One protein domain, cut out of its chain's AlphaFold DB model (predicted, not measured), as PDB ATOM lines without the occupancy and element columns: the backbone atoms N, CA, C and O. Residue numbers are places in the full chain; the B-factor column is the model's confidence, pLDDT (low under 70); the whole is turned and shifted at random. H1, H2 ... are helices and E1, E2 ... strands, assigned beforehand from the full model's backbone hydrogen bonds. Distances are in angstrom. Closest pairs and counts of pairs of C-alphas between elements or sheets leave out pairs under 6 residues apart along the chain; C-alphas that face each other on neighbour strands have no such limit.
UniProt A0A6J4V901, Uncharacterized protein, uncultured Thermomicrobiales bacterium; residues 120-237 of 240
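What this domain is: This is residues 120 to 237 of the 240 residues of an uncharacterized protein of uncultured Thermomicrobiales bacterium (UniProt A0A6J4V901). A strongly twisted, curled sheet of five strands, E6 - E5 - E4 - E1 - E9, has the helix H1 over one face, while the hairpin of E2 and E3 faces part of the sheet away from H1, its strands crossed, as a small sandwich. The hairpin of E7 and E8 continues E6 and leads into E9, and makes one end of the longest axis. The printed part has 118 residues, with one named helix followed by nine named strands; it is mostly strand, and its sheets are antiparallel. It is compact, with a radius of gyration of the C-alphas of 13.9 A, and spans 44 by 29 by 27 A.

How they stand to each other: Start at H1, residues 120 to 132: it is on the sheet of E6, residues 207 to 211, E5, residues 196 to 201, E4, residues 173 to 181, E1, residues 138 to 141, and E9, residues 233 to 236, at a height over the sheet of 7.4 A. It runs along the strands, at 2 degrees to E5 on the local plane, and the closest C-alphas of H1 and E4 are those of His 121 and Ala 181, 5.3 A apart. In H1, 6 of 9 O i to N i+4 pairs are within hydrogen-bond range. Next, E1 has N 140 and O 234 of E9 at 2.8 A, and N 139 and O 174 of E4 at 2.9 A. The hairpin of E2, residues 149 to 153, and E3, residues 162 to 167, has N 150 and O 166 at 2.8 A. It forms a sandwich, two sheets face to face, with the five-stranded sheet: the parts that face each other are 9.4 A centre to centre, and the strands of the one stand at 80 degrees to those of the other. The closest C-alphas of E2 and E6 are those of Arg 153 and Trp 209, 4.9 A apart. E4 bends by 78 degrees at residue 177; residues 173 to 175 pair with E1 and 176 to 181 with E5. E4, E5 and E6 form a meander, each strand the antiparallel neighbour of the one before, with N 180 and O 197 at 2.9 A and N 198 and O 210 at 2.9 A. E6 runs on into E7, residues 213 to 220, which forms a hairpin with E8, residues 226 to 231, with N 214 and O 230 at 2.8 A.

Where its parts are: Find C-alpha 120 at (187.718, 150.926, 167.035); from there H1 runs 16.4 A. E4 runs 20.2 A from C-alpha 173 at (168.113, 151.036, 169.265), E5 16.7 A and E7 16.5 A. E9 ends at C-alpha 236, (175.124, 147.060, 172.319).

The domain as a whole: The C-alphas farthest apart are those of Asp 204 and Ser 222, 45.2 A. The printed part has no cut, and the link from E4 to E5, 14 residues, is long. Look for pLDDT under 70 at residues 134 to 135 and 203 to 205.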
ATOM      1  N   THR A 120     189.056 150.878 167.631       94.69
ATOM      2  CA  THR A 120     187.718 150.926 167.035       94.69
ATOM      3  C   THR A 120     187.591 149.936 165.886       94.69
ATOM      4  O   THR A 120     186.650 149.141 165.868       94.69
ATOM      5  N   HIS A 121     188.548 149.937 164.953       95.81
ATOM      6  CA  HIS A 121     188.526 149.014 163.817       95.81
ATOM      7  C   HIS A 121     188.666 147.562 164.274       95.81
ATOM      8  O   HIS A 121     187.914 146.705 163.811       95.81
ATOM      9  N   LEU A 122     189.561 147.280 165.226       94.75
ATOM     10  CA  LEU A 122     189.747 145.923 165.739       94.75
ATOM     11  C   LEU A 122     188.506 145.403 166.473       94.75
ATOM     12  O   LEU A 122     188.056 144.286 166.210       94.75
ATOM     13  N   ILE A 123     187.923 146.199 167.375       91.94
ATOM     14  CA  ILE A 123     186.716 145.803 168.115       91.94
ATOM     15  C   ILE A 123     185.557 145.559 167.144       91.94
ATOM     16  O   ILE A 123     184.815 144.589 167.310       91.94
ATOM     17  N   ALA A 124     185.421 146.381 166.103       92.06
ATOM     18  CA  ALA A 124     184.409 146.184 165.076       92.06
ATOM     19  C   ALA A 124     184.639 144.898 164.264       92.06
ATOM     20  O   ALA A 124     183.747 144.053 164.174       92.06
ATOM     21  N   ARG A 125     185.852 144.706 163.736       90.00
ATOM     22  CA  ARG A 125     186.209 143.556 162.893       90.00
ATOM     23  C   ARG A 125     186.144 142.226 163.626       90.00
ATOM     24  O   ARG A 125     185.673 141.246 163.062       90.00
ATOM     25  N   ARG A 126     186.636 142.179 164.864       87.19
ATOM     26  CA  ARG A 126     186.784 140.926 165.616       87.19
ATOM     27  C   ARG A 126     185.664 140.723 166.631       87.19
ATOM     28  O   ARG A 126     185.141 139.622 166.758       87.19
ATOM     29  N   GLY A 127     185.278 141.780 167.345       79.44
ATOM     30  CA  GLY A 127     184.302 141.707 168.434       79.44
ATOM     31  C   GLY A 127     182.845 141.761 167.972       79.44
ATOM     32  O   GLY A 127     182.019 140.996 168.468       79.44
ATOM     33  N   ILE A 128     182.509 142.655 167.036       81.19
ATOM     34  CA  ILE A 128     181.128 142.819 166.546       81.19
ATOM     35  C   ILE A 128     180.762 141.736 165.532       81.19
ATOM     36  O   ILE A 128     179.678 141.163 165.633       81.19
ATOM     37  N   ALA A 129     181.663 141.399 164.606       72.56
ATOM     38  CA  ALA A 129     181.424 140.339 163.622       72.56
ATOM     39  C   ALA A 129     181.074 138.985 164.277       72.56
ATOM     40  O   ALA A 129     180.189 138.266 163.811       72.56
ATOM     41  N   ALA A 130     181.701 138.667 165.415       71.88
ATOM     42  CA  ALA A 130     181.348 137.487 166.201       71.88
ATOM     43  C   ALA A 130     179.904 137.556 166.737       71.88
ATOM     44  O   ALA A 130     179.156 136.588 166.624       71.88
ATOM     45  N   ALA A 131     179.477 138.711 167.261       70.19
ATOM     46  CA  ALA A 131     178.125 138.895 167.793       70.19
ATOM     47  C   ALA A 131     177.033 138.887 166.706       70.19
ATOM     48  O   ALA A 131     175.933 138.393 166.947       70.19
ATOM     49  N   LEU A 132     177.340 139.376 165.499       78.44
ATOM     50  CA  LEU A 132     176.445 139.296 164.338       78.44
ATOM     51  C   LEU A 132     176.061 137.851 163.994       78.44
ATOM     52  O   LEU A 132     174.923 137.588 163.617       78.44
ATOM     53  N   THR A 133     176.978 136.904 164.197       70.00
ATOM     54  CA  THR A 133     176.738 135.472 163.948       70.00
ATOM     55  C   THR A 133     175.662 134.889 164.877       70.00
ATOM     56  O   THR A 133     175.001 133.917 164.521       70.00
ATOM     57  N   ILE A 134     175.459 135.491 166.053       65.50
ATOM     58  CA  ILE A 134     174.507 135.029 167.076       65.50
ATOM     59  C   ILE A 134     173.100 135.624 166.845       65.50
ATOM     60  O   ILE A 134     172.122 135.100 167.364       65.50
ATOM     61  N   GLY A 135     172.972 136.667 166.015       67.56
ATOM     62  CA  GLY A 135     171.680 137.237 165.601       67.56
ATOM     63  C   GLY A 135     171.066 138.280 166.545       67.56
ATOM     64  O   GLY A 135     170.032 138.849 166.208       67.56
ATOM     65  N   ASP A 136     171.725 138.593 167.665       70.25
ATOM     66  CA  ASP A 136     171.239 139.534 168.692       70.25
ATOM     67  C   ASP A 136     172.020 140.863 168.722       70.25
ATOM     68  O   ASP A 136     171.984 141.617 169.700       70.25
ATOM     69  N   ALA A 137     172.768 141.169 167.661       85.94
ATOM     70  CA  ALA A 137     173.559 142.389 167.604       85.94
ATOM     71  C   ALA A 137     172.659 143.618 167.404       85.94
ATOM     72  O   ALA A 137     171.904 143.727 166.438       85.94
ATOM     73  N   ALA A 138     172.773 144.585 168.311       90.38
ATOM     74  CA  ALA A 138     172.107 145.873 168.202       90.38
ATOM     75  C   ALA A 138     173.128 147.006 168.270       90.38
ATOM     76  O   ALA A 138     174.217 146.857 168.828       90.38
ATOM     77  N   VAL A 139     172.734 148.165 167.760       94.06
ATOM     78  CA  VAL A 139     173.410 149.433 168.039       94.06
ATOM     79  C   VAL A 139     172.468 150.370 168.767       94.06
ATOM     80  O   VAL A 139     171.246 150.247 168.668       94.06
ATOM     81  N   VAL A 140     173.051 151.301 169.507       95.69
ATOM     82  CA  VAL A 140     172.351 152.348 170.243       95.69
ATOM     83  C   VAL A 140     172.896 153.686 169.782       95.69
ATOM     84  O   VAL A 140     174.112 153.846 169.678       95.69
ATOM     85  N   VAL A 141     172.015 154.644 169.518       97.44
ATOM     86  CA  VAL A 141     172.422 156.029 169.267       97.44
ATOM     87  C   VAL A 141     173.095 156.585 170.518       97.44
ATOM     88  O   VAL A 141     172.562 156.460 171.625       97.44
ATOM     89  N   ALA A 142     174.271 157.185 170.344       97.31
ATOM     90  CA  ALA A 142     175.048 157.749 171.437       97.31
ATOM     91  C   ALA A 142     174.279 158.837 172.205       97.31
ATOM     92  O   ALA A 142     173.329 159.434 171.708       97.31
ATOM     93  N   ALA A 143     174.705 159.102 173.445       96.69
ATOM     94  CA  ALA A 143     174.073 160.112 174.298       96.69
ATOM     95  C   ALA A 143     174.221 161.548 173.754       96.69
ATOM     96  O   ALA A 143     173.382 162.395 174.041       96.69
ATOM     97  N   ASP A 144     175.286 161.799 172.989       95.00
ATOM     98  CA  ASP A 144     175.619 163.088 172.376       95.00
ATOM     99  C   ASP A 144     176.160 162.843 170.952       95.00
ATOM    100  O   ASP A 144     177.383 162.802 170.761       95.00
ATOM    101  N   PRO A 145     175.275 162.556 169.975       96.25
ATOM    102  CA  PRO A 145     175.678 162.325 168.593       96.25
ATOM    103  C   PRO A 145     176.199 163.620 167.954       96.25
ATOM    104  O   PRO A 145     175.812 164.727 168.325       96.25
ATOM    105  N   SER A 146     177.053 163.483 166.946       95.75
ATOM    106  CA  SER A 146     177.671 164.585 166.199       95.75
ATOM    107  C   SER A 146     176.660 165.469 165.453       95.75
ATOM    108  O   SER A 146     176.948 166.624 165.135       95.75
ATOM    109  N   SER A 147     175.470 164.930 165.178       95.75
ATOM    110  CA  SER A 147     174.403 165.524 164.377       95.75
ATOM    111  C   SER A 147     173.036 164.999 164.845       95.75
ATOM    112  O   SER A 147     172.956 163.872 165.336       95.75
ATOM    113  N   PRO A 148     171.926 165.741 164.648       97.00
ATOM    114  CA  PRO A 148     170.576 165.226 164.902       97.00
ATOM    115  C   PRO A 148     170.155 164.088 163.955       97.00
ATOM    116  O   PRO A 148     169.159 163.412 164.208       97.00
ATOM    117  N   ALA A 149     170.856 163.887 162.835       96.44
ATOM    118  CA  ALA A 149     170.564 162.813 161.889       96.44
ATOM    119  C   ALA A 149     171.793 162.408 161.059       96.44
ATOM    120  O   ALA A 149     172.638 163.244 160.737       96.44
ATOM    121  N   ALA A 150     171.845 161.148 160.629       96.06
ATOM    122  CA  ALA A 150     172.886 160.618 159.753       96.06
ATOM    123  C   ALA A 150     172.355 160.290 158.351       96.06
ATOM    124  O   ALA A 150     171.177 159.974 158.157       96.06
ATOM    125  N   ALA A 151     173.234 160.346 157.349       96.25
ATOM    126  CA  ALA A 151     172.914 159.867 156.011       96.25
ATOM    127  C   ALA A 151     172.850 158.334 155.999       96.25
ATOM    128  O   ALA A 151     173.747 157.664 156.504       96.25
ATOM    129  N   VAL A 152     171.807 157.790 155.374       96.31
ATOM    130  CA  VAL A 152     171.718 156.357 155.077       96.31
ATOM    131  C   VAL A 152     172.218 156.150 153.660       96.31
ATOM    132  O   VAL A 152     171.727 156.799 152.731       96.31
ATOM    133  N   ARG A 153     173.184 155.252 153.491       97.25
ATOM    134  CA  ARG A 153     173.880 155.016 152.227       97.25
ATOM    135  C   ARG A 153     173.708 153.587 151.727       97.25
ATOM    136  O   ARG A 153     173.496 152.659 152.506       97.25
ATOM    137  N   SER A 154     173.810 153.410 150.412       96.25
ATOM    138  CA  SER A 154     173.711 152.096 149.762       96.25
ATOM    139  C   SER A 154     174.934 151.195 149.990       96.25
ATOM    140  O   SER A 154     174.818 149.973 149.904       96.25
ATOM    141  N   ALA A 155     176.087 151.775 150.331       97.38
ATOM    142  CA  ALA A 155     177.342 151.087 150.636       97.38
ATOM    143  C   ALA A 155     178.100 151.829 151.764       97.38
ATOM    144  O   ALA A 155     177.805 153.007 151.994       97.38
ATOM    145  N   PRO A 156     179.059 151.185 152.463       97.25
ATOM    146  CA  PRO A 156     179.816 151.790 153.564       97.25
ATOM    147  C   PRO A 156     180.916 152.724 153.041       97.25
ATOM    148  O   PRO A 156     182.102 152.426 153.129       97.25
ATOM    149  N   ALA A 157     180.517 153.821 152.404       96.19
ATOM    150  CA  ALA A 157     181.433 154.820 151.872       96.19
ATOM    151  C   ALA A 157     180.747 156.183 151.766       96.19
ATOM    152  O   ALA A 157     179.603 156.275 151.316       96.19
ATOM    153  N   GLU A 158     181.471 157.263 152.064       92.75
ATOM    154  CA  GLU A 158     180.955 158.638 151.951       92.75
ATOM    155  C   GLU A 158     180.512 159.021 150.530       92.75
ATOM    156  O   GLU A 158     179.636 159.864 150.333       92.75
ATOM    157  N   THR A 159     181.088 158.384 149.515       95.94
ATOM    158  CA  THR A 159     180.752 158.618 148.106       95.94
ATOM    159  C   THR A 159     179.559 157.793 147.622       95.94
ATOM    160  O   THR A 159     179.075 158.027 146.515       95.94
ATOM    161  N   ALA A 160     179.066 156.842 148.422       97.62
ATOM    162  CA  ALA A 160     177.936 156.002 148.050       97.62
ATOM    163  C   ALA A 160     176.622 156.796 148.010       97.62
ATOM    164  O   ALA A 160     176.442 157.783 148.732       97.62
ATOM    165  N   GLU A 161     175.685 156.330 147.182       96.69
ATOM    166  CA  GLU A 161     174.364 156.937 147.030       96.69
ATOM    167  C   GLU A 161     173.661 157.067 148.386       96.69
ATOM    168  O   GLU A 161     173.555 156.102 149.149       96.69
ATOM    169  N   ARG A 162     173.156 158.271 148.671       96.12
ATOM    170  CA  ARG A 162     172.299 158.514 149.826       96.12
ATOM    171  C   ARG A 162     170.889 158.027 149.510       96.12
ATOM    172  O   ARG A 162     170.186 158.641 148.717       96.12
ATOM    173  N   ILE A 163     170.478 156.967 150.192       94.75
ATOM    174  CA  ILE A 163     169.163 156.330 150.041       94.75
ATOM    175  C   ILE A 163     168.176 156.744 151.139       94.75
ATOM    176  O   ILE A 163     167.007 156.375 151.096       94.75
ATOM    177  N   GLY A 164     168.629 157.514 152.132       93.75
ATOM    178  CA  GLY A 164     167.763 157.983 153.206       93.75
ATOM    179  C   GLY A 164     168.459 158.850 154.249       93.75
ATOM    180  O   GLY A 164     169.572 159.354 154.061       93.75
ATOM    181  N   THR A 165     167.756 159.035 155.362       94.38
ATOM    182  CA  THR A 165     168.224 159.765 156.544       94.38
ATOM    183  C   THR A 165     167.745 159.029 157.786       94.38
ATOM    184  O   THR A 165     166.581 158.641 157.844       94.38
ATOM    185  N   LEU A 166     168.631 158.852 158.762       94.81
ATOM    186  CA  LEU A 166     168.334 158.224 160.041       94.81
ATOM    187  C   LEU A 166     168.348 159.295 161.140       94.81
ATOM    188  O   LEU A 166     169.409 159.879 161.365       94.81
ATOM    189  N   PRO A 167     167.225 159.570 161.826       95.88
ATOM    190  CA  PRO A 167     167.239 160.387 163.035       95.88
ATOM    191  C   PRO A 167     168.147 159.761 164.102       95.88
ATOM    192  O   PRO A 167     168.067 158.559 164.362       95.88
ATOM    193  N   LEU A 168     169.011 160.572 164.707       96.50
ATOM    194  CA  LEU A 168     169.910 160.160 165.782       96.50
ATOM    195  C   LEU A 168     169.351 160.626 167.128       96.50
ATOM    196  O   LEU A 168     169.931 161.469 167.805       96.50
ATOM    197  N   ASP A 169     168.225 160.041 167.529       97.00
ATOM    198  CA  ASP A 169     167.634 160.279 168.845       97.00
ATOM    199  C   ASP A 169     168.372 159.449 169.917       97.00
ATOM    200  O   ASP A 169     168.341 158.211 169.840       97.00
ATOM    201  N   PRO A 170     169.027 160.075 170.919       97.94
ATOM    202  CA  PRO A 170     169.846 159.374 171.906       97.94
ATOM    203  C   PRO A 170     169.149 158.183 172.571       97.94
ATOM    204  O   PRO A 170     168.006 158.272 173.019       97.94
ATOM    205  N   GLY A 171     169.852 157.051 172.665       96.12
ATOM    206  CA  GLY A 171     169.328 155.823 173.271       96.12
ATOM    207  C   GLY A 171     168.437 154.973 172.358       96.12
ATOM    208  O   GLY A 171     168.113 153.837 172.721       96.12
ATOM    209  N   THR A 172     168.079 155.464 171.167       95.38
ATOM    210  CA  THR A 172     167.336 154.677 170.170       95.38
ATOM    211  C   THR A 172     168.146 153.462 169.741       95.38
ATOM    212  O   THR A 172     169.356 153.554 169.537       95.38
ATOM    213  N   ARG A 173     167.479 152.309 169.618       93.81
ATOM    214  CA  ARG A 173     168.113 151.036 169.265       93.81
ATOM    215  C   ARG A 173     167.751 150.618 167.848       93.81
ATOM    216  O   ARG A 173     166.579 150.657 167.481       93.81
ATOM    217  N   PHE A 174     168.739 150.125 167.108       92.44
ATOM    218  CA  PHE A 174     168.553 149.532 165.784       92.44
ATOM    219  C   PHE A 174     169.148 148.130 165.739       92.44
ATOM    220  O   PHE A 174     170.152 147.849 166.400       92.44
ATOM    221  N   LEU A 175     168.534 147.253 164.946       90.81
ATOM    222  CA  LEU A 175     169.110 145.946 164.648       90.81
ATOM    223  C   LEU A 175     170.347 146.145 163.767       90.81
ATOM    224  O   LEU A 175     170.253 146.765 162.703       90.81
ATOM    225  N   LEU A 176     171.479 145.604 164.212       92.50
ATOM    226  CA  LEU A 176     172.721 145.596 163.456       92.50
ATOM    227  C   LEU A 176     172.725 144.383 162.528       92.50
ATOM    228  O   LEU A 176     172.588 143.249 162.978       92.50
ATOM    229  N   LEU A 177     172.864 144.633 161.232       91.62
ATOM    230  CA  LEU A 177     172.850 143.607 160.191       91.62
ATOM    231  C   LEU A 177     174.250 143.272 159.692       91.62
ATOM    232  O   LEU A 177     174.494 142.137 159.298       91.62
ATOM    233  N   ASP A 178     175.137 144.265 159.660       93.12
ATOM    234  CA  ASP A 178     176.501 144.113 159.162       93.12
ATOM    235  C   ASP A 178     177.409 145.232 159.690       93.12
ATOM    236  O   ASP A 178     176.931 146.284 160.130       93.12
ATOM    237  N   VAL A 179     178.720 145.017 159.624       94.38
ATOM    238  CA  VAL A 179     179.746 145.986 160.015       94.38
ATOM    239  C   VAL A 179     180.827 146.070 158.946       94.38
ATOM    240  O   VAL A 179     181.328 145.060 158.463       94.38
ATOM    241  N   SER A 180     181.221 147.292 158.604       95.94
ATOM    242  CA  SER A 180     182.387 147.562 157.769       95.94
ATOM    243  C   SER A 180     183.317 148.467 158.549       95.94
ATOM    244  O   SER A 180     182.882 149.474 159.107       95.94
ATOM    245  N   ALA A 181     184.586 148.085 158.620       96.56
ATOM    246  CA  ALA A 181     185.590 148.832 159.352       96.56
ATOM    247  C   ALA A 181     186.927 148.837 158.609       96.56
ATOM    248  O   ALA A 181     187.304 147.832 157.983       96.56
ATOM    249  N   GLY A 182     187.648 149.948 158.745       95.94
ATOM    250  CA  GLY A 182     188.977 150.149 158.184       95.94
ATOM    251  C   GLY A 182     190.013 149.142 158.690       95.94
ATOM    252  O   GLY A 182     189.724 148.212 159.449       95.94
ATOM    253  N   GLU A 183     191.252 149.302 158.240       95.62
ATOM    254  CA  GLU A 183     192.362 148.430 158.638       95.62
ATOM    255  C   GLU A 183     192.663 148.543 160.139       95.62
ATOM    256  O   GLU A 183     192.546 149.616 160.728       95.62
ATOM    257  N   GLU A 184     193.070 147.441 160.773       95.50
ATOM    258  CA  GLU A 184     193.404 147.438 162.207       95.50
ATOM    259  C   GLU A 184     194.708 148.185 162.508       95.50
ATOM    260  O   GLU A 184     194.863 148.696 163.607       95.50
ATOM    261  N   ALA A 185     195.611 148.292 161.535       95.19
ATOM    262  CA  ALA A 185     196.856 149.049 161.623       95.19
ATOM    263  C   ALA A 185     196.885 150.109 160.503       95.19
ATOM    264  O   ALA A 185     197.631 149.959 159.538       95.19
ATOM    265  N   PRO A 186     196.014 151.136 160.561       92.06
ATOM    266  CA  PRO A 186     195.887 152.091 159.470       92.06
ATOM    267  C   PRO A 186     197.110 153.015 159.412       92.06
ATOM    268  O   PRO A 186     197.614 153.457 160.442       92.06
ATOM    269  N   GLY A 187     197.537 153.381 158.202       92.12
ATOM    270  CA  GLY A 187     198.597 154.380 157.992       92.12
ATOM    271  C   GLY A 187     198.138 155.842 158.135       92.12
ATOM    272  O   GLY A 187     198.940 156.764 157.999       92.12
ATOM    273  N   GLY A 188     196.843 156.079 158.354       91.44
ATOM    274  CA  GLY A 188     196.293 157.423 158.521       91.44
ATOM    275  C   GLY A 188     196.589 158.006 159.906       91.44
ATOM    276  O   GLY A 188     196.526 157.303 160.908       91.44
ATOM    277  N   THR A 189     196.892 159.304 159.961       90.44
ATOM    278  CA  THR A 189     197.360 159.992 161.182       90.44
ATOM    279  C   THR A 189     196.369 161.005 161.767       90.44
ATOM    280  O   THR A 189     196.701 161.696 162.726       90.44
ATOM    281  N   SER A 190     195.165 161.110 161.202       94.12
ATOM    282  CA  SER A 190     194.085 161.983 161.683       94.12
ATOM    283  C   SER A 190     192.842 161.163 162.033       94.12
ATOM    284  O   SER A 190     192.710 160.002 161.638       94.12
ATOM    285  N   ALA A 191     191.889 161.783 162.730       95.62
ATOM    286  CA  ALA A 191     190.588 161.182 163.011       95.62
ATOM    287  C   ALA A 191     189.785 160.865 161.733       95.62
ATOM    288  O   ALA A 191     188.889 160.031 161.769       95.62
ATOM    289  N   GLU A 192     190.137 161.458 160.589       94.69
ATOM    290  CA  GLU A 192     189.539 161.146 159.281       94.69
ATOM    291  C   GLU A 192     189.877 159.727 158.798       94.69
ATOM    292  O   GLU A 192     189.208 159.202 157.916       94.69
ATOM    293  N   ALA A 193     190.910 159.096 159.367       93.94
ATOM    294  CA  ALA A 193     191.265 157.711 159.070       93.94
ATOM    295  C   ALA A 193     190.349 156.689 159.765       93.94
ATOM    296  O   ALA A 193     190.485 155.489 159.520       93.94
ATOM    297  N   TYR A 194     189.448 157.138 160.649       94.69
ATOM    298  CA  TYR A 194     188.434 156.273 161.236       94.69
ATOM    299  C   TYR A 194     187.347 155.990 160.206       94.69
ATOM    300  O   TYR A 194     186.618 156.876 159.771       94.69
ATOM    301  N   ASP A 195     187.232 154.717 159.863       95.75
ATOM    302  CA  ASP A 195     186.276 154.196 158.908       95.75
ATOM    303  C   ASP A 195     185.470 153.112 159.616       95.75
ATOM    304  O   ASP A 195     185.934 151.986 159.797       95.75
ATOM    305  N   LEU A 196     184.288 153.476 160.109       97.38
ATOM    306  CA  LEU A 196     183.392 152.557 160.797       97.38
ATOM    307  C   LEU A 196     181.960 152.799 160.345       97.38
ATOM    308  O   LEU A 196     181.396 153.872 160.563       97.38
ATOM    309  N   TRP A 197     181.360 151.754 159.791       97.75
ATOM    310  CA  TRP A 197     180.008 151.764 159.265       97.75
ATOM    311  C   TRP A 197     179.214 150.595 159.810       97.75
ATOM    312  O   TRP A 197     179.699 149.463 159.885       97.75
ATOM    313  N   TYR A 198     177.952 150.866 160.104       96.31
ATOM    314  CA  TYR A 198     176.987 149.856 160.487       96.31
ATOM    315  C   TYR A 198     175.882 149.775 159.455       96.31
ATOM    316  O   TYR A 198     175.299 150.789 159.069       96.31
ATOM    317  N   ARG A 199     175.571 148.554 159.026       95.88
ATOM    318  CA  ARG A 199     174.374 148.293 158.242       95.88
ATOM    319  C   ARG A 199     173.229 148.021 159.193       95.88
ATOM    320  O   ARG A 199     173.297 147.084 159.985       95.88
ATOM    321  N   LEU A 200     172.184 148.827 159.115       94.50
ATOM    322  CA  LEU A 200     171.068 148.790 160.050       94.50
ATOM    323  C   LEU A 200     169.780 148.416 159.336       94.50
ATOM    324  O   LEU A 200     169.583 148.789 158.178       94.50
ATOM    325  N   ARG A 201     168.884 147.739 160.059       90.94
ATOM    326  CA  ARG A 201     167.481 147.643 159.650       90.94
ATOM    327  C   ARG A 201     166.760 148.927 160.033       90.94
ATOM    328  O   ARG A 201     166.611 149.209 161.224       90.94
ATOM    329  N   ILE A 202     166.299 149.676 159.038       85.00
ATOM    330  CA  ILE A 202     165.543 150.917 159.237       85.00
ATOM    331  C   ILE A 202     164.043 150.612 159.122       85.00
ATOM    332  O   ILE A 202     163.632 149.580 158.578       85.00
ATOM    333  N   VAL A 203     163.214 151.487 159.699       67.94
ATOM    334  CA  VAL A 203     161.748 151.425 159.598       67.94
ATOM    335  C   VAL A 203     161.333 151.337 158.120       67.94
ATOM    336  O   VAL A 203     161.979 151.925 157.256       67.94
ATOM    337  N   ASP A 204     160.287 150.558 157.842       66.56
ATOM    338  CA  ASP A 204     159.760 150.247 156.501       66.56
ATOM    339  C   ASP A 204     160.646 149.346 155.615       66.56
ATOM    340  O   ASP A 204     160.454 149.265 154.402       66.56
ATOM    341  N   GLY A 205     161.576 148.592 156.215       65.38
ATOM    342  CA  GLY A 205     162.286 147.494 155.540       65.38
ATOM    343  C   GLY A 205     163.436 147.933 154.631       65.38
ATOM    344  O   GLY A 205     163.956 147.120 153.866       65.38
ATOM    345  N   VAL A 206     163.843 149.200 154.714       78.88
ATOM    346  CA  VAL A 206     165.042 149.696 154.038       78.88
ATOM    347  C   VAL A 206     166.248 149.399 154.922       78.88
ATOM    348  O   VAL A 206     166.418 149.986 155.985       78.88
ATOM    349  N   ASP A 207     167.103 148.487 154.481       93.19
ATOM    350  CA  ASP A 207     168.401 148.275 155.109       93.19
ATOM    351  C   ASP A 207     169.418 149.240 154.487       93.19
ATOM    352  O   ASP A 207     169.457 149.405 153.267       93.19
ATOM    353  N   GLY A 208     170.282 149.844 155.297       95.62
ATOM    354  CA  GLY A 208     171.274 150.784 154.778       95.62
ATOM    355  C   GLY A 208     172.466 150.980 155.696       95.62
ATOM    356  O   GLY A 208     172.427 150.618 156.871       95.62
ATOM    357  N   TRP A 209     173.536 151.528 155.132       97.62
ATOM    358  CA  TRP A 209     174.785 151.805 155.831       97.62
ATOM    359  C   TRP A 209     174.768 153.200 156.438       97.62
ATOM    360  O   TRP A 209     174.399 154.169 155.776       97.62
ATOM    361  N   VAL A 210     175.191 153.297 157.691       97.31
ATOM    362  CA  VAL A 210     175.300 154.548 158.438       97.31
ATOM    363  C   VAL A 210     176.696 154.620 159.044       97.31
ATOM    364  O   VAL A 210     177.162 153.643 159.637       97.31
ATOM    365  N   GLN A 211     177.371 155.756 158.868       97.56
ATOM    366  CA  GLN A 211     178.675 155.993 159.480       97.56
ATOM    367  C   GLN A 211     178.494 156.078 161.001       97.56
ATOM    368  O   GLN A 211     177.618 156.785 161.492       97.56
ATOM    369  N   ALA A 212     179.277 155.305 161.744       97.44
ATOM    370  CA  ALA A 212     179.136 155.170 163.192       97.44
ATOM    371  C   ALA A 212     180.165 155.989 163.976       97.44
ATOM    372  O   ALA A 212     179.902 156.354 165.122       97.44
ATOM    373  N   ALA A 213     181.323 156.260 163.369       96.81
ATOM    374  CA  ALA A 213     182.384 157.088 163.924       96.81
ATOM    375  C   ALA A 213     182.734 158.196 162.926       96.81
ATOM    376  O   ALA A 213     183.014 157.905 161.764       96.81
ATOM    377  N   VAL A 214     182.707 159.445 163.382       95.88
ATOM    378  CA  VAL A 214     182.864 160.643 162.549       95.88
ATOM    379  C   VAL A 214     183.998 161.499 163.107       95.88
ATOM    380  O   VAL A 214     184.106 161.693 164.321       95.88
ATOM    381  N   ALA A 215     184.856 162.013 162.228       96.00
ATOM    382  CA  ALA A 215     185.889 162.970 162.605       96.00
ATOM    383  C   ALA A 215     185.265 164.292 163.090       96.00
ATOM    384  O   ALA A 215     184.237 164.733 162.580       96.00
ATOM    385  N   SER A 216     185.887 164.925 164.081       94.44
ATOM    386  CA  SER A 216     185.396 166.144 164.723       94.44
ATOM    387  C   SER A 216     186.514 167.168 164.871       94.44
ATOM    388  O   SER A 216     187.581 166.850 165.392       94.44
ATOM    389  N   ASP A 217     186.221 168.419 164.513       92.69
ATOM    390  CA  ASP A 217     187.125 169.571 164.652       92.69
ATOM    391  C   ASP A 217     187.240 170.095 166.098       92.69
ATOM    392  O   ASP A 217     187.803 171.162 166.334       92.69
ATOM    393  N   ALA A 218     186.689 169.372 167.083       92.38
ATOM    394  CA  ALA A 218     186.785 169.738 168.501       92.38
ATOM    395  C   ALA A 218     188.244 169.893 168.962       92.38
ATOM    396  O   ALA A 218     188.550 170.779 169.757       92.38
ATOM    397  N   GLU A 219     189.130 169.060 168.416       92.50
ATOM    398  CA  GLU A 219     190.576 169.212 168.510       92.50
ATOM    399  C   GLU A 219     191.196 168.965 167.134       92.50
ATOM    400  O   GLU A 219     190.670 168.191 166.325       92.50
ATOM    401  N   THR A 220     192.322 169.626 166.876       94.44
ATOM    402  CA  THR A 220     193.063 169.506 165.620       94.44
ATOM    403  C   THR A 220     194.514 169.143 165.888       94.44
ATOM    404  O   THR A 220     195.132 169.613 166.846       94.44
ATOM    405  N   GLY A 221     195.060 168.288 165.027       89.69
ATOM    406  CA  GLY A 221     196.481 167.987 165.002       89.69
ATOM    407  C   GLY A 221     197.312 169.197 164.573       89.69
ATOM    408  O   GLY A 221     196.806 170.194 164.056       89.69
ATOM    409  N   SER A 222     198.633 169.091 164.724       89.00
ATOM    410  CA  SER A 222     199.584 170.119 164.270       89.00
ATOM    411  C   SER A 222     199.548 170.381 162.761       89.00
ATOM    412  O   SER A 222     200.068 171.394 162.301       89.00
ATOM    413  N   ASP A 223     198.969 169.464 161.989       90.62
ATOM    414  CA  ASP A 223     198.757 169.573 160.546       90.62
ATOM    415  C   ASP A 223     197.390 170.186 160.177       90.62
ATOM    416  O   ASP A 223     197.065 170.295 158.996       90.62
ATOM    417  N   GLY A 224     196.603 170.603 161.176       93.81
ATOM    418  CA  GLY A 224     195.304 171.251 161.015       93.81
ATOM    419  C   GLY A 224     194.137 170.300 160.758       93.81
ATOM    420  O   GLY A 224     193.020 170.776 160.574       93.81
ATOM    421  N   ARG A 225     194.364 168.981 160.738       96.19
ATOM    422  CA  ARG A 225     193.303 167.987 160.522       96.19
ATOM    423  C   ARG A 225     192.664 167.556 161.847       96.19
ATOM    424  O   ARG A 225     193.318 167.651 162.889       96.19
ATOM    425  N   PRO A 226     191.414 167.058 161.838       96.75
ATOM    426  CA  PRO A 226     190.739 166.562 163.035       96.75
ATOM    427  C   PRO A 226     191.567 165.530 163.811       96.75
ATOM    428  O   PRO A 226     192.073 164.569 163.227       96.75
ATOM    429  N   SER A 227     191.648 165.673 165.134       94.25
ATOM    430  CA  SER A 227     192.238 164.667 166.038       94.25
ATOM    431  C   SER A 227     191.212 164.025 166.976       94.25
ATOM    432  O   SER A 227     191.548 163.105 167.717       94.25
ATOM    433  N   THR A 228     189.951 164.468 166.926       95.12
ATOM    434  CA  THR A 228     188.850 163.906 167.718       95.12
ATOM    435  C   THR A 228     187.940 163.029 166.865       95.12
ATOM    436  O   THR A 228     187.571 163.400 165.753       95.12
ATOM    437  N   VAL A 229     187.500 161.900 167.423       95.81
ATOM    438  CA  VAL A 229     186.441 161.052 166.858       95.81
ATOM    439  C   VAL A 229     185.193 161.148 167.735       95.81
ATOM    440  O   VAL A 229     185.271 161.008 168.957       95.81
ATOM    441  N   ARG A 230     184.033 161.359 167.115       95.88
ATOM    442  CA  ARG A 230     182.708 161.255 167.738       95.88
ATOM    443  C   ARG A 230     182.058 159.945 167.310       95.88
ATOM    444  O   ARG A 230     182.111 159.586 166.139       95.88
ATOM    445  N   PHE A 231     181.435 159.242 168.249       96.88
ATOM    446  CA  PHE A 231     180.651 158.048 167.945       96.88
ATOM    447  C   PHE A 231     179.173 158.399 167.963       96.88
ATOM    448  O   PHE A 231     178.656 158.786 169.007       96.88
ATOM    449  N   ASP A 232     178.502 158.213 166.833       97.62
ATOM    450  CA  ASP A 232     177.059 158.428 166.705       97.62
ATOM    451  C   ASP A 232     176.277 157.161 167.049       97.62
ATOM    452  O   ASP A 232     175.156 157.219 167.558       97.62
ATOM    453  N   LEU A 233     176.891 156.000 166.812       96.69
ATOM    454  CA  LEU A 233     176.306 154.686 167.039       96.69
ATOM    455  C   LEU A 233     177.282 153.814 167.830       96.69
ATOM    456  O   LEU A 233     178.434 153.622 167.442       96.69
ATOM    457  N   LEU A 234     176.798 153.239 168.928       94.12
ATOM    458  CA  LEU A 234     177.565 152.358 169.804       94.12
ATOM    459  C   LEU A 234     177.023 150.929 169.712       94.12
ATOM    460  O   LEU A 234     175.805 150.742 169.773       94.12
ATOM    461  N   PRO A 235     177.880 149.902 169.608       90.38
ATOM    462  CA  PRO A 235     177.418 148.523 169.643       90.38
ATOM    463  C   PRO A 235     176.888 148.189 171.040       90.38
ATOM    464  O   PRO A 235     177.569 148.385 172.045       90.38
ATOM    465  N   ALA A 236     175.685 147.632 171.106       86.44
ATOM    466  CA  ALA A 236     175.124 147.060 172.319       86.44
ATOM    467  C   ALA A 236     175.067 145.546 172.165       86.44
ATOM    468  O   ALA A 236     174.060 144.984 171.734       86.44
ATOM    469  N   LEU A 237     176.189 144.910 172.489       72.31
ATOM    470  CA  LEU A 237     176.316 143.462 172.427       72.31
ATOM    471  C   LEU A 237     175.785 142.833 173.724       72.31
ATOM    472  O   LEU A 237     175.950 143.443 174.786       72.31
TER     473      LEU A 237